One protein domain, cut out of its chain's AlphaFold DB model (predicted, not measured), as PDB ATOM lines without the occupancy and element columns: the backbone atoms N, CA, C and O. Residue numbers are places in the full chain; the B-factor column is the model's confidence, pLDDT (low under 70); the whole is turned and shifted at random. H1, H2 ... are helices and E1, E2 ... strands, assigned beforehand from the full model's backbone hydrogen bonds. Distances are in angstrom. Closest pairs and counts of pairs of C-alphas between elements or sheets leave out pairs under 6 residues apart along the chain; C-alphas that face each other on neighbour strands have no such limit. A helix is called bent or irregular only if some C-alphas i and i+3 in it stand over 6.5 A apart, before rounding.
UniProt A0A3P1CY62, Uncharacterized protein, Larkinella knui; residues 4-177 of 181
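Overview. This is residues 4 to 177 of the 181 residues of an uncharacterized protein of Larkinella knui (UniProt A0A3P1CY62). Long helices cross in an elongated body: H3b and H4b, arms of the bent helices H3 and H4, run side by side in opposite directions, while H6 crosses both and H1 crosses H3b and H6. H5 folds back on H4b as a helical hairpin; residues 34 to 39 and 45 to 52, around H2, stick out at one end, and E1 and H4a lie toward the other. The 174 printed residues, mostly helix by class, hold six named helices and one named strand, in the order H1, H2, H3, E1, H4, H5, H6. The whole is only just compact, close to loose, with a radius of gyration of the C-alphas of 18.6 A and spans of 54 by 32 by 27 A.

Arrangement. Residues 4 to 5 pair antiparallel with residues 87 to 88 of E1, residues 87 to 89, which pairs with no named strand. H1, residues 14 to 35, is close to but not clearly touching H2, residues 37 to 46; their closest C-alphas, Trp 33 and Lys 40, are 7.3 A apart. H3, residues 50 to 82, was assigned as one helix by its hydrogen bonds but is bent, with C-alphas 60 and 63 6.8 A apart; its arms are H3a, residues 50 to 60, and H3b, residues 63 to 82. H1 touches H3b with residues 17 to 21 alone, closest at the C-alphas of Ala 17 and Val 69, 6.0 A. H4, residues 92 to 125, likewise one helix by its hydrogen bonds, is bent, with C-alphas 101 and 104 6.9 A apart; its arms are H4a, residues 92 to 101, and H4b, residues 104 to 125. H4b is irregular, with C-alphas 112 and 115 6.8 A apart. H4b touches H3b at a shallow tilt of 29 degrees, opposite ways, closest at the C-alphas of Pro 64 and Thr 117, 5.3 A. H5, residues 132 to 143, touches H4b in a helical hairpin, closest at the C-alphas of Gln 118 and Phe 139, 5.4 A. H6, residues 146 to 177, touches H1 at a steep tilt of 50 degrees, closest at the C-alphas of Ser 20 and Met 159, 5.8 A. It also touches H4b, where the C-alphas of Met 106 and Leu 157 are 6.1 A apart. Each O i to N i+4 pair is within hydrogen-bond range in H1, H2, H3a, H4a and H6, against 15 of 16 in H3b, 13 of 18 in H4b and 4 of 8 in H5.

Along the chain. H1 begins at C-alpha 14 (-111.437, 48.515, 86.483) and spans 31.8 A; H3b spans 29.1 A and H4b 31.3 A. H6, 45.9 A, ends at C-alpha 177 (-136.477, 47.410, 88.718).

Size, cuts and confidence. The C-alphas farthest apart, Ala 133 and His 177, are 57.5 A apart. The printed part has no cut and no long link. Its mean pLDDT is 83.9, with residues 9 to 12, 14, 17 and 39 to 50 under 70.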
ATOM      1  N   ILE A   4    -131.572  40.559  97.977       78.06
ATOM      2  CA  ILE A   4    -130.730  41.199  96.959       78.06
ATOM      3  C   ILE A   4    -129.785  40.131  96.423       78.06
ATOM      4  O   ILE A   4    -129.054  39.522  97.206       78.06
ATOM      5  N   VAL A   5    -129.795  39.898  95.111       80.44
ATOM      6  CA  VAL A   5    -128.835  38.998  94.455       80.44
ATOM      7  C   VAL A   5    -127.541  39.766  94.209       80.44
ATOM      8  O   VAL A   5    -127.561  40.805  93.555       80.44
ATOM      9  N   ILE A   6    -126.412  39.266  94.718       78.06
ATOM     10  CA  ILE A   6    -125.126  39.951  94.555       78.06
ATOM     11  C   ILE A   6    -124.499  39.549  93.228       78.06
ATOM     12  O   ILE A   6    -123.959  38.449  93.064       78.06
ATOM     13  N   THR A   7    -124.508  40.471  92.272       70.31
ATOM     14  CA  THR A   7    -123.958  40.217  90.938       70.31
ATOM     15  C   THR A   7    -122.448  40.441  90.872       70.31
ATOM     16  O   THR A   7    -121.806  40.011  89.910       70.31
ATOM     17  N   ARG A   8    -121.858  41.112  91.879       71.31
ATOM     18  CA  ARG A   8    -120.425  41.489  91.936       71.31
ATOM     19  C   ARG A   8    -119.962  42.250  90.686       71.31
ATOM     20  O   ARG A   8    -118.780  42.275  90.348       71.31
ATOM     21  N   SER A   9    -120.902  42.865  89.965       66.12
ATOM     22  CA  SER A   9    -120.652  43.497  88.665       66.12
ATOM     23  C   SER A   9    -119.719  44.707  88.776       66.12
ATOM     24  O   SER A   9    -119.068  45.078  87.801       66.12
ATOM     25  N   PHE A  10    -119.648  45.297  89.970       63.34
ATOM     26  CA  PHE A  10    -118.806  46.438  90.307       63.34
ATOM     27  C   PHE A  10    -117.336  46.038  90.514       63.34
ATOM     28  O   PHE A  10    -116.441  46.727  90.045       63.34
ATOM     29  N   LEU A  11    -117.070  44.868  91.105       64.75
ATOM     30  CA  LEU A  11    -115.707  44.372  91.356       64.75
ATOM     31  C   LEU A  11    -114.981  43.938  90.071       64.75
ATOM     32  O   LEU A  11    -113.760  43.858  90.038       64.75
ATOM     33  N   LYS A  12    -115.731  43.665  88.996       67.56
ATOM     34  CA  LYS A  12    -115.194  43.194  87.709       67.56
ATOM     35  C   LYS A  12    -114.839  44.310  86.723       67.56
ATOM     36  O   LYS A  12    -114.341  43.997  85.645       67.56
ATOM     37  N   ARG A  13    -115.128  45.585  87.024       70.62
ATOM     38  CA  ARG A  13    -114.829  46.697  86.103       70.62
ATOM     39  C   ARG A  13    -113.729  47.603  86.674       70.62
ATOM     40  O   ARG A  13    -113.956  48.225  87.711       70.62
ATOM     41  N   PRO A  14    -112.589  47.760  85.978       67.00
ATOM     42  CA  PRO A  14    -111.437  48.515  86.483       67.00
ATOM     43  C   PRO A  14    -111.733  50.008  86.694       67.00
ATOM     44  O   PRO A  14    -111.164  50.629  87.585       67.00
ATOM     45  N   ASN A  15    -112.686  50.580  85.952       75.19
ATOM     46  CA  ASN A  15    -113.072  51.990  86.093       75.19
ATOM     47  C   ASN A  15    -113.569  52.328  87.510       75.19
ATOM     48  O   ASN A  15    -113.412  53.456  87.968       75.19
ATOM     49  N   PHE A  16    -114.132  51.358  88.237       71.81
ATOM     50  CA  PHE A  16    -114.594  51.587  89.605       71.81
ATOM     51  C   PHE A  16    -113.460  51.688  90.620       71.81
ATOM     52  O   PHE A  16    -113.593  52.437  91.588       71.81
ATOM     53  N   ALA A  17    -112.336  51.007  90.386       69.69
ATOM     54  CA  ALA A  17    -111.127  51.215  91.175       69.69
ATOM     55  C   ALA A  17    -110.656  52.672  91.036       69.69
ATOM     56  O   ALA A  17    -110.379  53.336  92.031       69.69
ATOM     57  N   VAL A  18    -110.685  53.209  89.812       77.50
ATOM     58  CA  VAL A  18    -110.339  54.611  89.545       77.50
ATOM     59  C   VAL A  18    -111.291  55.568  90.265       77.50
ATOM     60  O   VAL A  18    -110.828  56.474  90.950       77.50
ATOM     61  N   TYR A  19    -112.610  55.358  90.189       80.88
ATOM     62  CA  TYR A  19    -113.567  56.215  90.905       80.88
ATOM     63  C   TYR A  19    -113.388  56.164  92.425       80.88
ATOM     64  O   TYR A  19    -113.421  57.202  93.078       80.88
ATOM     65  N   SER A  20    -113.158  54.976  92.984       74.94
ATOM     66  CA  SER A  20    -112.943  54.806  94.426       74.94
ATOM     67  C   SER A  20    -111.660  55.506  94.879       74.94
ATOM     68  O   SER A  20    -111.656  56.180  95.907       74.94
ATOM     69  N   LEU A  21    -110.593  55.422  94.077       80.50
ATOM     70  CA  LEU A  21    -109.359  56.168  94.304       80.50
ATOM     71  C   LEU A  21    -109.590  57.682  94.239       80.50
ATOM     72  O   LEU A  21    -109.125  58.391  95.122       80.50
ATOM     73  N   LEU A  22    -110.329  58.181  93.243       81.44
ATOM     74  CA  LEU A  22    -110.625  59.612  93.114       81.44
ATOM     75  C   LEU A  22    -111.415  60.148  94.312       81.44
ATOM     76  O   LEU A  22    -111.095  61.221  94.813       81.44
ATOM     77  N   VAL A  23    -112.401  59.398  94.812       80.19
ATOM     78  CA  VAL A  23    -113.163  59.777  96.013       80.19
ATOM     79  C   VAL A  23    -112.241  59.893  97.226       80.19
ATOM     80  O   VAL A  23    -112.259  60.907  97.922       80.19
ATOM     81  N   VAL A  24    -111.403  58.882  97.459       80.56
ATOM     82  CA  VAL A  24    -110.447  58.883  98.575       80.56
ATOM     83  C   VAL A  24    -109.448  60.026  98.422       80.56
ATOM     84  O   VAL A  24    -109.211  60.754  99.381       80.56
ATOM     85  N   PHE A  25    -108.914  60.229  97.217       81.19
ATOM     86  CA  PHE A  25    -107.993  61.314  96.904       81.19
ATOM     87  C   PHE A  25    -108.611  62.679  97.211       81.19
ATOM     88  O   PHE A  25    -107.997  63.465  97.921       81.19
ATOM     89  N   VAL A  26    -109.841  62.941  96.762       80.81
ATOM     90  CA  VAL A  26    -110.551  64.198  97.039       80.81
ATOM     91  C   VAL A  26    -110.753  64.400  98.543       80.81
ATOM     92  O   VAL A  26    -110.503  65.490  99.049       80.81
ATOM     93  N   ILE A  27    -111.150  63.361  99.282       80.56
ATOM     94  CA  ILE A  27    -111.347  63.455 100.737       80.56
ATOM     95  C   ILE A  27    -110.026  63.752 101.455       80.56
ATOM     96  O   ILE A  27    -109.981  64.630 102.320       80.56
ATOM     97  N   PHE A  28    -108.944  63.062 101.089       77.81
ATOM     98  CA  PHE A  28    -107.609  63.337 101.619       77.81
ATOM     99  C   PHE A  28    -107.149  64.750 101.282       77.81
ATOM    100  O   PHE A  28    -106.640  65.445 102.154       77.81
ATOM    101  N   GLU A  29    -107.366  65.189 100.047       78.56
ATOM    102  CA  GLU A  29    -106.958  66.497  99.557       78.56
ATOM    103  C   GLU A  29    -107.678  67.621 100.311       78.56
ATOM    104  O   GLU A  29    -107.026  68.541 100.809       78.56
ATOM    105  N   ILE A  30    -109.001  67.504 100.484       78.62
ATOM    106  CA  ILE A  30    -109.812  68.429 101.288       78.62
ATOM    107  C   ILE A  30    -109.311  68.445 102.733       78.62
ATOM    108  O   ILE A  30    -109.047  69.509 103.285       78.62
ATOM    109  N   THR A  31    -109.131  67.271 103.338       74.88
ATOM    110  CA  THR A  31    -108.703  67.158 104.740       74.88
ATOM    111  C   THR A  31    -107.311  67.762 104.941       74.88
ATOM    112  O   THR A  31    -107.069  68.477 105.910       74.88
ATOM    113  N   TYR A  32    -106.397  67.538 103.999       72.31
ATOM    114  CA  TYR A  32    -105.039  68.065 104.051       72.31
ATOM    115  C   TYR A  32    -105.006  69.592 103.901       72.31
ATOM    116  O   TYR A  32    -104.281  70.257 104.640       72.31
ATOM    117  N   TRP A  33    -105.833  70.158 103.011       72.31
ATOM    118  CA  TRP A  33    -106.018  71.610 102.889       72.31
ATOM    119  C   TRP A  33    -106.543  72.250 104.181       72.31
ATOM    120  O   TRP A  33    -106.107  73.343 104.531       72.31
ATOM    121  N   GLN A  34    -107.446  71.572 104.895       75.00
ATOM    122  CA  GLN A  34    -108.021  72.078 106.147       75.00
ATOM    123  C   GLN A  34    -107.045  71.980 107.328       75.00
ATOM    124  O   GLN A  34    -106.994  72.878 108.163       75.00
ATOM    125  N   LEU A  35    -106.263  70.900 107.409       73.06
ATOM    126  CA  LEU A  35    -105.393  70.644 108.558       73.06
ATOM    127  C   LEU A  35    -104.042  71.356 108.475       73.06
ATOM    128  O   LEU A  35    -103.505  71.758 109.506       73.06
ATOM    129  N   VAL A  36    -103.452  71.477 107.280       75.25
ATOM    130  CA  VAL A  36    -102.095  72.031 107.128       75.25
ATOM    131  C   VAL A  36    -101.962  72.904 105.869       75.25
ATOM    132  O   VAL A  36    -101.160  72.599 104.981       75.25
ATOM    133  N   PRO A  37    -102.699  74.028 105.781       70.75
ATOM    134  CA  PRO A  37    -102.675  74.888 104.595       70.75
ATOM    135  C   PRO A  37    -101.277  75.463 104.309       70.75
ATOM    136  O   PRO A  37    -100.853  75.505 103.156       70.75
ATOM    137  N   GLY A  38    -100.516  75.822 105.354       70.25
ATOM    138  CA  GLY A  38     -99.183  76.430 105.221       70.25
ATOM    139  C   GLY A  38     -98.163  75.540 104.502       70.25
ATOM    140  O   GLY A  38     -97.545  75.971 103.537       70.25
ATOM    141  N   ARG A  39     -98.064  74.253 104.870       64.88
ATOM    142  CA  ARG A  39     -97.128  73.317 104.211       64.88
ATOM    143  C   ARG A  39     -97.447  73.080 102.743       64.88
ATOM    144  O   ARG A  39     -96.573  72.684 101.978       64.88
ATOM    145  N   LYS A  40     -98.709  73.254 102.360       64.56
ATOM    146  CA  LYS A  40     -99.138  73.068 100.984       64.56
ATOM    147  C   LYS A  40     -98.848  74.292 100.138       64.56
ATOM    148  O   LYS A  40     -98.362  74.135  99.029       64.56
ATOM    149  N   LEU A  41     -99.081  75.481 100.688       69.75
ATOM    150  CA  LEU A  41     -98.654  76.730 100.068       69.75
ATOM    151  C   LEU A  41     -97.132  76.744  99.866       69.75
ATOM    152  O   LEU A  41     -96.690  77.102  98.783       69.75
ATOM    153  N   ASP A  42     -96.360  76.237 100.833       69.88
ATOM    154  CA  ASP A  42     -94.901  76.080 100.716       69.88
ATOM    155  C   ASP A  42     -94.475  75.027  99.682       69.88
ATOM    156  O   ASP A  42     -93.433  75.154  99.043       69.88
ATOM    157  N   ALA A  43     -95.253  73.954  99.521       65.56
ATOM    158  CA  ALA A  43     -94.998  72.960  98.484       65.56
ATOM    159  C   ALA A  43     -95.298  73.542  97.097       65.56
ATOM    160  O   ALA A  43     -94.472  73.436  96.201       65.56
ATOM    161  N   VAL A  44     -96.445  74.203  96.930       67.25
ATOM    162  CA  VAL A  44     -96.854  74.826  95.664       67.25
ATOM    163  C   VAL A  44     -95.911  75.966  95.272       67.25
ATOM    164  O   VAL A  44     -95.602  76.103  94.096       67.25
ATOM    165  N   SER A  45     -95.410  76.748  96.232       67.50
ATOM    166  CA  SER A  45     -94.459  77.833  95.959       67.50
ATOM    167  C   SER A  45     -93.048  77.338  95.634       67.50
ATOM    168  O   SER A  45     -92.342  77.997  94.878       67.50
ATOM    169  N   LYS A  46     -92.632  76.174  96.157       66.00
ATOM    170  CA  LYS A  46     -91.334  75.554  95.840       66.00
ATOM    171  C   LYS A  46     -91.257  74.948  94.443       66.00
ATOM    172  O   LYS A  46     -90.165  74.867  93.890       66.00
ATOM    173  N   TYR A  47     -92.377  74.490  93.891       63.88
ATOM    174  CA  TYR A  47     -92.434  73.971  92.528       63.88
ATOM    175  C   TYR A  47     -92.980  75.072  91.615       63.88
ATOM    176  O   TYR A  47     -94.166  75.098  91.301       63.88
ATOM    177  N   GLU A  48     -92.103  75.990  91.192       59.22
ATOM    178  CA  GLU A  48     -92.420  77.164  90.353       59.22
ATOM    179  C   GLU A  48     -93.062  76.822  88.982       59.22
ATOM    180  O   GLU A  48     -93.487  77.717  88.253       59.22
ATOM    181  N   ALA A  49     -93.213  75.540  88.634       58.53
ATOM    182  CA  ALA A  49     -93.849  75.070  87.409       58.53
ATOM    183  C   ALA A  49     -94.907  73.985  87.691       58.53
ATOM    184  O   ALA A  49     -94.601  72.842  88.039       58.53
ATOM    185  N   GLY A  50     -96.178  74.320  87.445       69.06
ATOM    186  CA  GLY A  50     -97.322  73.402  87.545       69.06
ATOM    187  C   GLY A  50     -97.150  72.011  86.895       69.06
ATOM    188  O   GLY A  50     -97.560  71.030  87.520       69.06
ATOM    189  N   PRO A  51     -96.549  71.856  85.695       72.81
ATOM    190  CA  PRO A  51     -96.424  70.537  85.065       72.81
ATOM    191  C   PRO A  51     -95.407  69.601  85.743       72.81
ATOM    192  O   PRO A  51     -95.649  68.395  85.794       72.81
ATOM    193  N   GLU A  52     -94.314  70.117  86.308       74.12
ATOM    194  CA  GLU A  52     -93.324  69.288  87.019       74.12
ATOM    195  C   GLU A  52     -93.885  68.771  88.347       74.12
ATOM    196  O   GLU A  52     -93.737  67.594  88.684       74.12
ATOM    197  N   PHE A  53     -94.626  69.625  89.058       73.94
ATOM    198  CA  PHE A  53     -95.357  69.225  90.255       73.94
ATOM    199  C   PHE A  53     -96.389  68.132  89.949       73.94
ATOM    200  O   PHE A  53     -96.439  67.111  90.640       73.94
ATOM    201  N   LEU A  54     -97.179  68.297  88.880       76.75
ATOM    202  CA  LEU A  54     -98.149  67.289  88.442       76.75
ATOM    203  C   LEU A  54     -97.477  65.957  88.100       76.75
ATOM    204  O   LEU A  54     -97.985  64.904  88.487       76.75
ATOM    205  N   TYR A  55     -96.330  65.992  87.422       79.56
ATOM    206  CA  TYR A  55     -95.569  64.788  87.103       79.56
ATOM    207  C   TYR A  55     -95.149  64.029  88.370       79.56
ATOM    208  O   TYR A  55     -95.387  62.824  88.470       79.56
ATOM    209  N   ILE A  56     -94.609  64.729  89.373       77.81
ATOM    210  CA  ILE A  56     -94.208  64.132  90.657       77.81
ATOM    211  C   ILE A  56     -95.420  63.555  91.402       77.81
ATOM    212  O   ILE A  56     -95.360  62.429  91.898       77.81
ATOM    213  N   VAL A  57     -96.539  64.283  91.449       78.69
ATOM    214  CA  VAL A  57     -97.762  63.849  92.146       78.69
ATOM    215  C   VAL A  57     -98.382  62.616  91.488       78.69
ATOM    216  O   VAL A  57     -98.769  61.673  92.181       78.69
ATOM    217  N   ILE A  58     -98.459  62.578  90.157       82.12
ATOM    218  CA  ILE A  58     -99.006  61.423  89.436       82.12
ATOM    219  C   ILE A  58     -98.101  60.206  89.645       82.12
ATOM    220  O   ILE A  58     -98.579  59.130  90.009       82.12
ATOM    221  N   ARG A  59     -96.793  60.385  89.447       81.88
ATOM    222  CA  ARG A  59     -95.801  59.308  89.471       81.88
ATOM    223  C   ARG A  59     -95.576  58.735  90.865       81.88
ATOM    224  O   ARG A  59     -95.566  57.522  91.034       81.88
ATOM    225  N   GLY A  60     -95.384  59.602  91.852       77.00
ATOM    226  CA  GLY A  60     -95.084  59.213  93.227       77.00
ATOM    227  C   GLY A  60     -96.322  59.008  94.092       77.00
ATOM    228  O   GLY A  60     -96.221  58.334  95.113       77.00
ATOM    229  N   GLY A  61     -97.469  59.574  93.710       80.06
ATOM    230  CA  GLY A  61     -98.724  59.512  94.460       80.06
ATOM    231  C   GLY A  61     -99.759  58.609  93.798       80.06
ATOM    232  O   GLY A  61    -100.029  57.524  94.295       80.06
ATOM    233  N   ILE A  62    -100.336  59.036  92.676       83.38
ATOM    234  CA  ILE A  62    -101.527  58.389  92.093       83.38
ATOM    235  C   ILE A  62    -101.237  56.969  91.585       83.38
ATOM    236  O   ILE A  62    -101.997  56.049  91.885       83.38
ATOM    237  N   LEU A  63    -100.153  56.774  90.826       87.06
ATOM    238  CA  LEU A  63     -99.850  55.482  90.194       87.06
ATOM    239  C   LEU A  63     -99.637  54.342  91.208       87.06
ATOM    240  O   LEU A  63    -100.272  53.297  91.039       87.06
ATOM    241  N   PRO A  64     -98.827  54.502  92.275       89.69
ATOM    242  CA  PRO A  64     -98.725  53.489  93.322       89.69
ATOM    243  C   PRO A  64    -100.074  53.176  93.973       89.69
ATOM    244  O   PRO A  64    -100.387  52.011  94.204       89.69
ATOM    245  N   GLU A  65    -100.916  54.181  94.221       89.38
ATOM    246  CA  GLU A  65    -102.196  53.926  94.887       89.38
ATOM    247  C   GLU A  65    -103.225  53.217  94.008       89.38
ATOM    248  O   GLU A  65    -104.082  52.510  94.537       89.38
ATOM    249  N   LEU A  66    -103.118  53.293  92.678       88.44
ATOM    250  CA  LEU A  66    -103.913  52.431  91.797       88.44
ATOM    251  C   LEU A  66    -103.611  50.947  92.038       88.44
ATOM    252  O   LEU A  66    -104.520  50.114  91.960       88.44
ATOM    253  N   VAL A  67    -102.364  50.611  92.377       89.38
ATOM    254  CA  VAL A  67    -101.971  49.247  92.760       89.38
ATOM    255  C   VAL A  67    -102.621  48.871  94.087       89.38
ATOM    256  O   VAL A  67    -103.254  47.818  94.171       89.38
ATOM    257  N   THR A  68    -102.565  49.763  95.082       91.06
ATOM    258  CA  THR A  68    -103.246  49.590  96.376       91.06
ATOM    259  C   THR A  68    -104.731  49.282  96.185       91.06
ATOM    260  O   THR A  68    -105.224  48.269  96.683       91.06
ATOM    261  N   VAL A  69    -105.445  50.107  95.413       89.12
ATOM    262  CA  VAL A  69    -106.886  49.928  95.171       89.12
ATOM    263  C   VAL A  69    -107.164  48.602  94.483       89.12
ATOM    264  O   VAL A  69    -108.072  47.875  94.881       89.12
ATOM    265  N   SER A  70    -106.379  48.269  93.458       87.88
ATOM    266  CA  SER A  70    -106.560  47.035  92.695       87.88
ATOM    267  C   SER A  70    -106.421  45.803  93.590       87.88
ATOM    268  O   SER A  70    -107.237  44.885  93.505       87.88
ATOM    269  N   ILE A  71    -105.441  45.808  94.498       90.88
ATOM    270  CA  ILE A  71    -105.244  44.728  95.470       90.88
ATOM    271  C   ILE A  71    -106.410  44.671  96.460       90.88
ATOM    272  O   ILE A  71    -106.942  43.590  96.695       90.88
ATOM    273  N   VAL A  72    -106.859  45.805  97.005       91.12
ATOM    274  CA  VAL A  72    -108.000  45.844  97.940       91.12
ATOM    275  C   VAL A  72    -109.275  45.305  97.285       91.12
ATOM    276  O   VAL A  72    -109.954  44.457  97.862       91.12
ATOM    277  N   VAL A  73    -109.581  45.730  96.058       88.38
ATOM    278  CA  VAL A  73    -110.736  45.235  95.290       88.38
ATOM    279  C   VAL A  73    -110.617  43.731  95.032       88.38
ATOM    280  O   VAL A  73    -111.597  43.002  95.198       88.38
ATOM    281  N   ALA A  74    -109.421  43.244  94.687       88.88
ATOM    282  CA  ALA A  74    -109.173  41.819  94.501       88.88
ATOM    283  C   ALA A  74    -109.373  41.022  95.800       88.88
ATOM    284  O   ALA A  74    -110.024  39.979  95.777       88.88
ATOM    285  N   LEU A  75    -108.884  41.520  96.941       91.50
ATOM    286  CA  LEU A  75    -109.082  40.892  98.251       91.50
ATOM    287  C   LEU A  75    -110.568  40.817  98.628       91.50
ATOM    288  O   LEU A  75    -111.032  39.783  99.108       91.50
ATOM    289  N   ILE A  76    -111.330  41.878  98.353       90.06
ATOM    290  CA  ILE A  76    -112.783  41.898  98.550       90.06
ATOM    291  C   ILE A  76    -113.469  40.847  97.661       90.06
ATOM    292  O   ILE A  76    -114.329  40.108  98.145       90.06
ATOM    293  N   ASP A  77    -113.105  40.736  96.380       88.12
ATOM    294  CA  ASP A  77    -113.679  39.728  95.472       88.12
ATOM    295  C   ASP A  77    -113.314  38.292  95.882       88.12
ATOM    296  O   ASP A  77    -114.161  37.393  95.845       88.12
ATOM    297  N   ILE A  78    -112.075  38.071  96.332       89.38
ATOM    298  CA  ILE A  78    -111.639  36.788  96.892       89.38
ATOM    299  C   ILE A  78    -112.506  36.433  98.100       89.38
ATOM    300  O   ILE A  78    -113.042  35.326  98.148       89.38
ATOM    301  N   LEU A  79    -112.717  37.366  99.033       90.44
ATOM    302  CA  LEU A  79    -113.536  37.097 100.212       90.44
ATOM    303  C   LEU A  79    -114.987  36.764  99.839       90.44
ATOM    304  O   LEU A  79    -115.546  35.806 100.370       90.44
ATOM    305  N   HIS A  80    -115.575  37.468  98.868       88.06
ATOM    306  CA  HIS A  80    -116.905  37.125  98.348       88.06
ATOM    307  C   HIS A  80    -116.979  35.693  97.811       88.06
ATOM    308  O   HIS A  80    -117.975  34.999  98.025       88.06
ATOM    309  N   LYS A  81    -115.944  35.251  97.084       85.88
ATOM    310  CA  LYS A  81    -115.859  33.889  96.539       85.88
ATOM    311  C   LYS A  81    -115.701  32.853  97.649       85.88
ATOM    312  O   LYS A  81    -116.391  31.838  97.614       85.88
ATOM    313  N   VAL A  82    -114.844  33.125  98.634       89.50
ATOM    314  CA  VAL A  82    -114.588  32.237  99.778       89.50
ATOM    315  C   VAL A  82    -115.844  32.068 100.632       89.50
ATOM    316  O   VAL A  82    -116.224  30.945 100.948       89.50
ATOM    317  N   LEU A  83    -116.537  33.167 100.941       87.38
ATOM    318  CA  LEU A  83    -117.759  33.157 101.748       87.38
ATOM    319  C   LEU A  83    -119.015  32.751 100.956       87.38
ATOM    320  O   LEU A  83    -120.091  32.640 101.539       87.38
ATOM    321  N   LYS A  84    -118.894  32.523  99.638       86.12
ATOM    322  CA  LYS A  84    -119.991  32.134  98.731       86.12
ATOM    323  C   LYS A  84    -121.235  33.023  98.872       86.12
ATOM    324  O   LYS A  84    -122.366  32.543  98.800       86.12
ATOM    325  N   ILE A  85    -121.034  34.326  99.057       82.69
ATOM    326  CA  ILE A  85    -122.130  35.275  99.273       82.69
ATOM    327  C   ILE A  85    -122.835  35.510  97.930       82.69
ATOM    328  O   ILE A  85    -122.327  36.225  97.068       82.69
ATOM    329  N   SER A  86    -123.991  34.870  97.736       77.62
ATOM    330  CA  SER A  86    -124.808  34.996  96.519       77.62
ATOM    331  C   SER A  86    -126.023  35.904  96.699       77.62
ATOM    332  O   SER A  86    -126.472  36.523  95.735       77.62
ATOM    333  N   ALA A  87    -126.551  36.001  97.921       81.25
ATOM    334  CA  ALA A  87    -127.694  36.839  98.237       81.25
ATOM    335  C   ALA A  87    -127.639  37.343  99.681       81.25
ATOM    336  O   ALA A  87    -127.180  36.636 100.578       81.25
ATOM    337  N   ILE A  88    -128.153  38.553  99.895       85.00
ATOM    338  CA  ILE A  88    -128.311  39.164 101.219       85.00
ATOM    339  C   ILE A  88    -129.788  39.463 101.441       85.00
ATOM    340  O   ILE A  88    -130.491  39.928 100.541       85.00
ATOM    341  N   GLU A  89    -130.272  39.207 102.650       84.06
ATOM    342  CA  GLU A  89    -131.609  39.626 103.057       84.06
ATOM    343  C   GLU A  89    -131.619  41.119 103.384       84.06
ATOM    344  O   GLU A  89    -130.718  41.616 104.060       84.06
ATOM    345  N   VAL A  90    -132.662  41.836 102.957       81.31
ATOM    346  CA  VAL A  90    -132.834  43.263 103.280       81.31
ATOM    347  C   VAL A  90    -133.278  43.405 104.739       81.31
ATOM    348  O   VAL A  90    -134.439  43.665 105.045       81.31
ATOM    349  N   SER A  91    -132.351  43.171 105.662       87.19
ATOM    350  CA  SER A  91    -132.512  43.432 107.087       87.19
ATOM    351  C   SER A  91    -131.266  44.125 107.624       87.19
ATOM    352  O   SER A  91    -130.145  43.795 107.234       87.19
ATOM    353  N   TRP A  92    -131.450  45.062 108.556       85.31
ATOM    354  CA  TRP A  92    -130.341  45.807 109.164       85.31
ATOM    355  C   TRP A  92    -129.266  44.881 109.751       85.31
ATOM    356  O   TRP A  92    -128.073  45.083 109.546       85.31
ATOM    357  N   ARG A  93    -129.689  43.801 110.423       89.81
ATOM    358  CA  ARG A  93    -128.776  42.805 111.002       89.81
ATOM    359  C   ARG A  93    -127.994  42.039 109.935       89.81
ATOM    360  O   ARG A  93    -126.813  41.779 110.140       89.81
ATOM    361  N   SER A  94    -128.634  41.666 108.825       87.69
ATOM    362  CA  SER A  94    -127.955  40.965 107.731       87.69
ATOM    363  C   SER A  94    -126.963  41.878 107.018       87.69
ATOM    364  O   SER A  94    -125.861  41.436 106.707       87.69
ATOM    365  N   LEU A  95    -127.325  43.148 106.812       88.75
ATOM    366  CA  LEU A  95    -126.437  44.140 106.214       88.75
ATOM    367  C   LEU A  95    -125.213  44.391 107.104       88.75
ATOM    368  O   LEU A  95    -124.087  44.322 106.629       88.75
ATOM    369  N   LEU A  96    -125.417  44.578 108.411       91.12
ATOM    370  CA  LEU A  96    -124.316  44.792 109.350       91.12
ATOM    371  C   LEU A  96    -123.369  43.585 109.418       91.12
ATOM    372  O   LEU A  96    -122.155  43.757 109.417       91.12
ATOM    373  N   ARG A  97    -123.902  42.354 109.454       91.12
ATOM    374  CA  ARG A  97    -123.071  41.136 109.421       91.12
ATOM    375  C   ARG A  97    -122.280  41.019 108.124       91.12
ATOM    376  O   ARG A  97    -121.125  40.608 108.167       91.12
ATOM    377  N   TYR A  98    -122.901  41.371 107.001       91.12
ATOM    378  CA  TYR A  98    -122.225  41.412 105.713       91.12
ATOM    379  C   TYR A  98    -121.058  42.402 105.753       91.12
ATOM    380  O   TYR A  98    -119.927  41.983 105.538       91.12
ATOM    381  N   GLU A  99    -121.278  43.654 106.155       91.38
ATOM    382  CA  GLU A  99    -120.216  44.671 106.224       91.38
ATOM    383  C   GLU A  99    -119.092  44.309 107.213       91.38
ATOM    384  O   GLU A  99    -117.903  44.468 106.918       91.38
ATOM    385  N   LEU A 100    -119.444  43.755 108.377       94.06
ATOM    386  CA  LEU A 100    -118.468  43.308 109.373       94.06
ATOM    387  C   LEU A 100    -117.638  42.112 108.898       94.06
ATOM    388  O   LEU A 100    -116.496  41.967 109.326       94.06
ATOM    389  N   SER A 101    -118.162  41.273 107.999       93.25
ATOM    390  CA  SER A 101    -117.408  40.130 107.468       93.25
ATOM    391  C   SER A 101    -116.191  40.548 106.633       93.25
ATOM    392  O   SER A 101    -115.220  39.796 106.565       93.25
ATOM    393  N   PHE A 102    -116.194  41.764 106.068       93.19
ATOM    394  CA  PHE A 102    -115.072  42.312 105.297       93.19
ATOM    395  C   PHE A 102    -114.049  43.065 106.146       93.19
ATOM    396  O   PHE A 102    -112.920  43.258 105.693       93.19
ATOM    397  N   LEU A 103    -114.399  43.451 107.379       94.69
ATOM    398  CA  LEU A 103    -113.513  44.217 108.254       94.69
ATOM    399  C   LEU A 103    -112.149  43.530 108.470       94.69
ATOM    400  O   LEU A 103    -111.132  44.198 108.283       94.69
ATOM    401  N   PRO A 104    -112.064  42.215 108.776       94.31
ATOM    402  CA  PRO A 104    -110.773  41.552 108.957       94.31
ATOM    403  C   PRO A 104    -109.890  41.625 107.707       94.31
ATOM    404  O   PRO A 104    -108.691  41.862 107.810       94.31
ATOM    405  N   VAL A 105    -110.485  41.475 106.519       94.44
ATOM    406  CA  VAL A 105    -109.752  41.560 105.250       94.44
ATOM    407  C   VAL A 105    -109.237  42.974 105.008       94.44
ATOM    408  O   VAL A 105    -108.094  43.127 104.592       94.44
ATOM    409  N   MET A 106    -110.023  44.008 105.314       93.94
ATOM    410  CA  MET A 106    -109.576  45.399 105.170       93.94
ATOM    411  C   MET A 106    -108.454  45.762 106.148       93.94
ATOM    412  O   MET A 106    -107.506  46.441 105.757       93.94
ATOM    413  N   LEU A 107    -108.515  45.278 107.392       94.69
ATOM    414  CA  LEU A 107    -107.458  45.501 108.386       94.69
ATOM    415  C   LEU A 107    -106.151  44.792 108.000       94.69
ATOM    416  O   LEU A 107    -105.066  45.341 108.176       94.69
ATOM    417  N   LEU A 108    -106.249  43.587 107.433       95.12
ATOM    418  CA  LEU A 108    -105.085  42.806 107.012       95.12
ATOM    419  C   LEU A 108    -104.552  43.195 105.628       95.12
ATOM    420  O   LEU A 108    -103.412  42.864 105.306       95.12
ATOM    421  N   ALA A 109    -105.332  43.923 104.823       94.12
ATOM    422  CA  ALA A 109    -104.951  44.313 103.468       94.12
ATOM    423  C   ALA A 109    -103.615  45.066 103.434       94.12
ATOM    424  O   ALA A 109    -102.833  44.848 102.509       94.12
ATOM    425  N   PHE A 110    -103.324  45.885 104.455       93.69
ATOM    426  CA  PHE A 110    -102.062  46.623 104.568       93.69
ATOM    427  C   PHE A 110    -100.843  45.720 104.396       93.69
ATOM    428  O   PHE A 110     -99.954  46.032 103.613       93.69
ATOM    429  N   PHE A 111    -100.818  44.561 105.050       94.62
ATOM    430  CA  PHE A 111     -99.673  43.655 104.973       94.62
ATOM    431  C   PHE A 111     -99.487  43.036 103.583       94.62
ATOM    432  O   PHE A 111     -98.384  42.606 103.257       94.62
ATOM    433  N   VAL A 112    -100.544  43.023 102.768       94.06
ATOM    434  CA  VAL A 112    -100.537  42.471 101.411       94.06
ATOM    435  C   VAL A 112    -100.147  43.532 100.389       94.06
ATOM    436  O   VAL A 112     -99.219  43.315  99.615       94.06
ATOM    437  N   PHE A 113    -100.833  44.681 100.364       94.31
ATOM    438  CA  PHE A 113    -100.553  45.689  99.338       94.31
ATOM    439  C   PHE A 113     -99.311  46.512  99.645       94.31
ATOM    440  O   PHE A 113     -98.626  46.893  98.705       94.31
ATOM    441  N   ASN A 114     -98.987  46.786 100.914       93.38
ATOM    442  CA  ASN A 114     -97.897  47.696 101.258       93.38
ATOM    443  C   ASN A 114     -96.552  47.312 100.608       93.38
ATOM    444  O   ASN A 114     -95.993  48.162  99.919       93.38
ATOM    445  N   PRO A 115     -96.048  46.062 100.689       93.75
ATOM    446  CA  PRO A 115     -94.768  45.732 100.058       93.75
ATOM    447  C   PRO A 115     -94.815  45.880  98.528       93.75
ATOM    448  O   PRO A 115     -93.824  46.273  97.914       93.75
ATOM    449  N   ILE A 116     -95.969  45.633  97.903       94.62
ATOM    450  CA  ILE A 116     -96.155  45.743  96.450       94.62
ATOM    451  C   ILE A 116     -96.228  47.217  96.034       94.62
ATOM    452  O   ILE A 116     -95.458  47.660  95.183       94.62
ATOM    453  N   THR A 117     -97.106  47.997  96.665       93.50
ATOM    454  CA  THR A 117     -97.283  49.432  96.419       93.50
ATOM    455  C   THR A 117     -95.986  50.194  96.657       93.50
ATOM    456  O   THR A 117     -95.617  51.027  95.832       93.50
ATOM    457  N   GLN A 118     -95.265  49.908  97.744       93.12
ATOM    458  CA  GLN A 118     -93.991  50.571  98.018       93.12
ATOM    459  C   GLN A 118     -92.904  50.165  97.024       93.12
ATOM    460  O   GLN A 118     -92.102  51.011  96.639       93.12
ATOM    461  N   SER A 119     -92.912  48.927  96.525       93.44
ATOM    462  CA  SER A 119     -91.999  48.521  95.447       93.44
ATOM    463  C   SER A 119     -92.280  49.270  94.147       93.44
ATOM    464  O   SER A 119     -91.357  49.786  93.522       93.44
ATOM    465  N   VAL A 120     -93.550  49.407  93.765       93.19
ATOM    466  CA  VAL A 120     -93.933  50.214  92.597       93.19
ATOM    467  C   VAL A 120     -93.563  51.682  92.810       93.19
ATOM    468  O   VAL A 120     -93.002  52.304  91.912       93.19
ATOM    469  N   ARG A 121     -93.807  52.230  94.007       92.38
ATOM    470  CA  ARG A 121     -93.422  53.603  94.349       92.38
ATOM    471  C   ARG A 121     -91.917  53.807  94.238       92.38
ATOM    472  O   ARG A 121     -91.513  54.789  93.636       92.38
ATOM    473  N   TYR A 122     -91.105  52.889  94.750       92.12
ATOM    474  CA  TYR A 122     -89.650  52.946  94.630       92.12
ATOM    475  C   TYR A 122     -89.201  52.976  93.166       92.12
ATOM    476  O   TYR A 122     -88.466  53.874  92.763       92.12
ATOM    477  N   LEU A 123     -89.712  52.050  92.343       91.75
ATOM    478  CA  LEU A 123     -89.367  51.976  90.920       91.75
ATOM    479  C   LEU A 123     -89.724  53.260  90.166       91.75
ATOM    480  O   LEU A 123     -89.019  53.650  89.233       91.75
ATOM    481  N   LEU A 124     -90.817  53.908  90.568       89.12
ATOM    482  CA  LEU A 124     -91.277  55.156  89.982       89.12
ATOM    483  C   LEU A 124     -90.544  56.376  90.548       89.12
ATOM    484  O   LEU A 124     -90.252  57.280  89.789       89.12
ATOM    485  N   VAL A 125     -90.233  56.452  91.836       87.62
ATOM    486  CA  VAL A 125     -89.654  57.668  92.434       87.62
ATOM    487  C   VAL A 125     -88.139  57.723  92.253       87.62
ATOM    488  O   VAL A 125     -87.630  58.751  91.821       87.62
ATOM    489  N   GLU A 126     -87.434  56.619  92.500       87.44
ATOM    490  CA  GLU A 126     -85.963  56.586  92.548       87.44
ATOM    491  C   GLU A 126     -85.305  56.400  91.173       87.44
ATOM    492  O   GLU A 126     -84.085  56.322  91.056       87.44
ATOM    493  N   PHE A 127     -86.083  56.323  90.093       83.50
ATOM    494  CA  PHE A 127     -85.509  56.199  88.755       83.50
ATOM    495  C   PHE A 127     -84.723  57.463  88.361       83.50
ATOM    496  O   PHE A 127     -85.276  58.564  88.464       83.50
ATOM    497  N   PRO A 128     -83.523  57.322  87.760       85.38
ATOM    498  CA  PRO A 128     -82.818  56.072  87.424       85.38
ATOM    499  C   PRO A 128     -81.824  55.585  88.501       85.38
ATOM    500  O   PRO A 128     -81.172  54.560  88.308       85.38
ATOM    501  N   GLY A 129     -81.672  56.319  89.604       88.56
ATOM    502  CA  GLY A 129     -80.699  56.081  90.676       88.56
ATOM    503  C   GLY A 129     -81.124  55.007  91.676       88.56
ATOM    504  O   GLY A 129     -81.182  55.263  92.874       88.56
ATOM    505  N   TYR A 130     -81.424  53.803  91.192       91.31
ATOM    506  CA  TYR A 130     -81.860  52.704  92.046       91.31
ATOM    507  C   TYR A 130     -80.764  52.247  93.014       91.31
ATOM    508  O   TYR A 130     -79.710  51.766  92.601       91.31
ATOM    509  N   ASP A 131     -81.062  52.323  94.308       94.44
ATOM    510  CA  ASP A 131     -80.242  51.778  95.385       94.44
ATOM    511  C   ASP A 131     -81.036  50.777  96.247       94.44
ATOM    512  O   ASP A 131     -82.166  51.046  96.674       94.44
ATOM    513  N   PHE A 132     -80.453  49.601  96.492       92.44
ATOM    514  CA  PHE A 132     -81.108  48.529  97.243       92.44
ATOM    515  C   PHE A 132     -81.216  48.819  98.748       92.44
ATOM    516  O   PHE A 132     -82.191  48.404  99.378       92.44
ATOM    517  N   ALA A 133     -80.252  49.530  99.336       93.00
ATOM    518  CA  ALA A 133     -80.324  49.935 100.736       93.00
ATOM    519  C   ALA A 133     -81.479  50.925 100.941       93.00
ATOM    520  O   ALA A 133     -82.287  50.731 101.847       93.00
ATOM    521  N   ILE A 134     -81.647  51.896 100.033       90.44
ATOM    522  CA  ILE A 134     -82.795  52.819 100.038       90.44
ATOM    523  C   ILE A 134     -84.116  52.050  99.916       90.44
ATOM    524  O   ILE A 134     -85.041  52.289 100.695       90.44
ATOM    525  N   TYR A 135     -84.207  51.099  98.982       91.81
ATOM    526  CA  TYR A 135     -85.400  50.267  98.820       91.81
ATOM    527  C   TYR A 135     -85.760  49.515 100.108       91.81
ATOM    528  O   TYR A 135     -86.889  49.593 100.599       91.81
ATOM    529  N   ARG A 136     -84.793  48.798 100.685       92.94
ATOM    530  CA  ARG A 136     -85.017  47.989 101.882       92.94
ATOM    531  C   ARG A 136     -85.371  48.858 103.085       92.94
ATOM    532  O   ARG A 136     -86.346  48.560 103.771       92.94
ATOM    533  N   ASP A 137     -84.597  49.907 103.339       92.50
ATOM    534  CA  ASP A 137     -84.664  50.645 104.600       92.50
ATOM    535  C   ASP A 137     -85.818  51.656 104.606       92.50
ATOM    536  O   ASP A 137     -86.512  51.772 105.616       92.50
ATOM    537  N   HIS A 138     -86.109  52.316 103.480       87.88
ATOM    538  CA  HIS A 138     -87.188  53.306 103.401       87.88
ATOM    539  C   HIS A 138     -88.513  52.732 102.894       87.88
ATOM    540  O   HIS A 138     -89.559  52.995 103.488       87.88
ATOM    541  N   PHE A 139     -88.493  51.947 101.813       88.38
ATOM    542  CA  PHE A 139     -89.724  51.511 101.144       88.38
ATOM    543  C   PHE A 139     -90.288  50.221 101.731       88.38
ATOM    544  O   PHE A 139     -91.502  50.094 101.857       88.38
ATOM    545  N   ILE A 140     -89.440  49.279 102.142       92.31
ATOM    546  CA  ILE A 140     -89.904  48.045 102.780       92.31
ATOM    547  C   ILE A 140     -89.987  48.235 104.289       92.31
ATOM    548  O   ILE A 140     -91.085  48.422 104.801       92.31
ATOM    549  N   LEU A 141     -88.868  48.264 105.010       90.12
ATOM    550  CA  LEU A 141     -88.858  48.292 106.476       90.12
ATOM    551  C   LEU A 141     -89.449  49.591 107.038       90.12
ATOM    552  O   LEU A 141     -90.327  49.543 107.899       90.12
ATOM    553  N   GLY A 142     -89.040  50.743 106.500       86.94
ATOM    554  CA  GLY A 142     -89.511  52.063 106.926       86.94
ATOM    555  C   GLY A 142     -91.003  52.310 106.691       86.94
ATOM    556  O   GLY A 142     -91.593  53.188 107.324       86.94
ATOM    557  N   SER A 143     -91.651  51.516 105.836       88.44
ATOM    558  CA  SER A 143     -93.092  51.622 105.603       88.44
ATOM    559  C   SER A 143     -93.933  50.916 106.677       88.44
ATOM    560  O   SER A 143     -95.077  51.316 106.904       88.44
ATOM    561  N   TYR A 144     -93.376  49.935 107.402       90.25
ATOM    562  CA  TYR A 144     -94.059  49.197 108.473       90.25
ATOM    563  C   TYR A 144     -93.994  49.935 109.815       90.25
ATOM    564  O   TYR A 144     -93.458  49.444 110.806       90.25
ATOM    565  N   THR A 145     -94.585  51.128 109.867       92.25
ATOM    566  CA  THR A 145     -94.786  51.865 111.122       92.25
ATOM    567  C   THR A 145     -96.261  51.900 111.499       92.25
ATOM    568  O   THR A 145     -97.131  51.861 110.629       92.25
ATOM    569  N   TRP A 146     -96.565  52.053 112.791       91.25
ATOM    570  CA  TRP A 146     -97.947  52.235 113.254       91.25
ATOM    571  C   TRP A 146     -98.629  53.437 112.598       91.25
ATOM    572  O   TRP A 146     -99.793  53.354 112.215       91.25
ATOM    573  N   LYS A 147     -97.893  54.537 112.409       88.69
ATOM    574  CA  LYS A 147     -98.402  55.732 111.727       88.69
ATOM    575  C   LYS A 147     -98.826  55.410 110.293       88.69
ATOM    576  O   LYS A 147     -99.950  55.734 109.913       88.69
ATOM    577  N   SER A 148     -97.953  54.753 109.527       86.00
ATOM    578  CA  SER A 148     -98.259  54.319 108.162       86.00
ATOM    579  C   SER A 148     -99.448  53.362 108.152       86.00
ATOM    580  O   SER A 148    -100.401  53.589 107.413       86.00
ATOM    581  N   TYR A 149     -99.441  52.349 109.021       92.06
ATOM    582  CA  TYR A 149    -100.522  51.375 109.136       92.06
ATOM    583  C   TYR A 149    -101.883  52.052 109.314       92.06
ATOM    584  O   TYR A 149    -102.775  51.838 108.499       92.06
ATOM    585  N   PHE A 150    -102.050  52.923 110.316       90.81
ATOM    586  CA  PHE A 150    -103.341  53.573 110.562       90.81
ATOM    587  C   PHE A 150    -103.752  54.531 109.442       90.81
ATOM    588  O   PHE A 150    -104.931  54.579 109.092       90.81
ATOM    589  N   GLN A 151    -102.800  55.251 108.843       87.19
ATOM    590  CA  GLN A 151    -103.080  56.141 107.717       87.19
ATOM    591  C   GLN A 151    -103.605  55.363 106.500       87.19
ATOM    592  O   GLN A 151    -104.615  55.747 105.906       87.19
ATOM    593  N   TYR A 152    -102.955  54.252 106.152       88.94
ATOM    594  CA  TYR A 152    -103.378  53.412 105.034       88.94
ATOM    595  C   TYR A 152    -104.649  52.626 105.350       88.94
ATOM    596  O   TYR A 152    -105.540  52.571 104.511       88.94
ATOM    597  N   VAL A 153    -104.783  52.055 106.549       91.94
ATOM    598  CA  VAL A 153    -105.993  51.326 106.956       91.94
ATOM    599  C   VAL A 153    -107.212  52.234 106.916       91.94
ATOM    600  O   VAL A 153    -108.247  51.818 106.410       91.94
ATOM    601  N   PHE A 154    -107.104  53.486 107.364       89.56
ATOM    602  CA  PHE A 154    -108.202  54.442 107.236       89.56
ATOM    603  C   PHE A 154    -108.630  54.629 105.772       89.56
ATOM    604  O   PHE A 154    -109.816  54.516 105.456       89.56
ATOM    605  N   ALA A 155    -107.666  54.839 104.868       87.50
ATOM    606  CA  ALA A 155    -107.933  54.967 103.436       87.50
ATOM    607  C   ALA A 155    -108.573  53.696 102.849       87.50
ATOM    608  O   ALA A 155    -109.535  53.775 102.086       87.50
ATOM    609  N   VAL A 156    -108.066  52.524 103.236       91.31
ATOM    610  CA  VAL A 156    -108.544  51.210 102.788       91.31
ATOM    611  C   VAL A 156    -109.961  50.938 103.273       91.31
ATOM    612  O   VAL A 156    -110.772  50.459 102.488       91.31
ATOM    613  N   LEU A 157    -110.281  51.262 104.529       92.31
ATOM    614  CA  LEU A 157    -111.630  51.110 105.074       92.31
ATOM    615  C   LEU A 157    -112.610  51.982 104.293       92.31
ATOM    616  O   LEU A 157    -113.624  51.485 103.811       92.31
ATOM    617  N   LEU A 158    -112.281  53.261 104.105       89.44
ATOM    618  CA  LEU A 158    -113.124  54.194 103.364       89.44
ATOM    619  C   LEU A 158    -113.389  53.698 101.935       89.44
ATOM    620  O   LEU A 158    -114.534  53.617 101.496       89.44
ATOM    621  N   MET A 159    -112.330  53.308 101.229       87.50
ATOM    622  CA  MET A 159    -112.392  52.835  99.848       87.50
ATOM    623  C   MET A 159    -113.112  51.494  99.705       87.50
ATOM    624  O   MET A 159    -113.942  51.307  98.810       87.50
ATOM    625  N   GLY A 160    -112.778  50.547 100.579       89.06
ATOM    626  CA  GLY A 160    -113.332  49.205 100.582       89.06
ATOM    627  C   GLY A 160    -114.827  49.245 100.862       89.06
ATOM    628  O   GLY A 160    -115.604  48.679 100.095       89.06
ATOM    629  N   TYR A 161    -115.246  49.986 101.893       91.25
ATOM    630  CA  TYR A 161    -116.661  50.139 102.218       91.25
ATOM    631  C   TYR A 161    -117.420  50.944 101.171       91.25
ATOM    632  O   TYR A 161    -118.539  50.565 100.827       91.25
ATOM    633  N   PHE A 162    -116.814  51.982 100.590       87.81
ATOM    634  CA  PHE A 162    -117.408  52.683  99.454       87.81
ATOM    635  C   PHE A 162    -117.675  51.729  98.281       87.81
ATOM    636  O   PHE A 162    -118.767  51.737  97.707       87.81
ATOM    637  N   THR A 163    -116.716  50.857  97.964       85.50
ATOM    638  CA  THR A 163    -116.846  49.863  96.889       85.50
ATOM    639  C   THR A 163    -117.946  48.844  97.192       85.50
ATOM    640  O   THR A 163    -118.785  48.567  96.331       85.50
ATOM    641  N   LEU A 164    -117.979  48.307  98.417       88.62
ATOM    642  CA  LEU A 164    -118.999  47.354  98.867       88.62
ATOM    643  C   LEU A 164    -120.405  47.951  98.798       88.62
ATOM    644  O   LEU A 164    -121.296  47.363  98.182       88.62
ATOM    645  N   ASN A 165    -120.584  49.143  99.366       89.25
ATOM    646  CA  ASN A 165    -121.876  49.822  99.434       89.25
ATOM    647  C   ASN A 165    -122.361  50.252  98.050       89.25
ATOM    648  O   ASN A 165    -123.535  50.086  97.731       89.25
ATOM    649  N   SER A 166    -121.459  50.721  97.185       84.88
ATOM    650  CA  SER A 166    -121.799  51.049  95.797       84.88
ATOM    651  C   SER A 166    -122.257  49.814  95.017       84.88
ATOM    652  O   SER A 166    -123.233  49.882  94.265       84.88
ATOM    653  N   SER A 167    -121.599  48.664  95.215       84.38
ATOM    654  CA  SER A 167    -122.034  47.403  94.605       84.38
ATOM    655  C   SER A 167    -123.407  46.973  95.125       84.38
ATOM    656  O   SER A 167    -124.270  46.609  94.328       84.38
ATOM    657  N   LEU A 168    -123.623  47.044  96.441       86.56
ATOM    658  CA  LEU A 168    -124.875  46.638  97.078       86.56
ATOM    659  C   LEU A 168    -126.050  47.534  96.666       86.56
ATOM    660  O   LEU A 168    -127.122  47.028  96.343       86.56
ATOM    661  N   LEU A 169    -125.840  48.853  96.605       86.25
ATOM    662  CA  LEU A 169    -126.841  49.814  96.144       86.25
ATOM    663  C   LEU A 169    -127.260  49.529  94.699       86.25
ATOM    664  O   LEU A 169    -128.448  49.521  94.384       86.25
ATOM    665  N   ARG A 170    -126.296  49.247  93.817       84.06
ATOM    666  CA  ARG A 170    -126.584  48.911  92.420       84.06
ATOM    667  C   ARG A 170    -127.380  47.613  92.297       84.06
ATOM    668  O   ARG A 170    -128.350  47.569  91.543       84.06
ATOM    669  N   ASP A 171    -126.975  46.575  93.024       84.69
ATOM    670  CA  ASP A 171    -127.662  45.281  93.015       84.69
ATOM    671  C   ASP A 171    -129.088  45.409  93.602       84.69
ATOM    672  O   ASP A 171    -130.034  44.811  93.081       84.69
ATOM    673  N   PHE A 172    -129.286  46.264  94.612       84.56
ATOM    674  CA  PHE A 172    -130.605  46.602  95.159       84.56
ATOM    675  C   PHE A 172    -131.501  47.320  94.141       84.56
ATOM    676  O   PHE A 172    -132.646  46.913  93.945       84.56
ATOM    677  N   LEU A 173    -130.989  48.357  93.468       84.44
ATOM    678  CA  LEU A 173    -131.734  49.095  92.441       84.44
ATOM    679  C   LEU A 173    -132.150  48.184  91.284       84.44
ATOM    680  O   LEU A 173    -133.297  48.245  90.848       84.44
ATOM    681  N   LYS A 174    -131.252  47.297  90.839       83.00
ATOM    682  CA  LYS A 174    -131.551  46.325  89.785       83.00
ATOM    683  C   LYS A 174    -132.650  45.347  90.208       83.00
ATOM    684  O   LYS A 174    -133.633  45.190  89.500       83.00
ATOM    685  N   THR A 175    -132.529  44.771  91.405       79.94
ATOM    686  CA  THR A 175    -133.538  43.846  91.949       79.94
ATOM    687  C   THR A 175    -134.912  44.515  92.094       79.94
ATOM    688  O   THR A 175    -135.937  43.857  91.957       79.94
ATOM    689  N   ASN A 176    -134.958  45.820  92.389       76.06
ATOM    690  CA  ASN A 176    -136.214  46.567  92.457       76.06
ATOM    691  C   ASN A 176    -136.816  46.815  91.072       76.06
ATOM    692  O   ASN A 176    -138.025  46.662  90.928       76.06
ATOM    693  N   HIS A 177    -136.002  47.180  90.082       73.88
ATOM    694  CA  HIS A 177    -136.477  47.410  88.718       73.88
ATOM    695  C   HIS A 177    -137.035  46.125  88.095       73.88
ATOM    696  O   HIS A 177    -138.150  46.148  87.584       73.88
TER     697      HIS A 177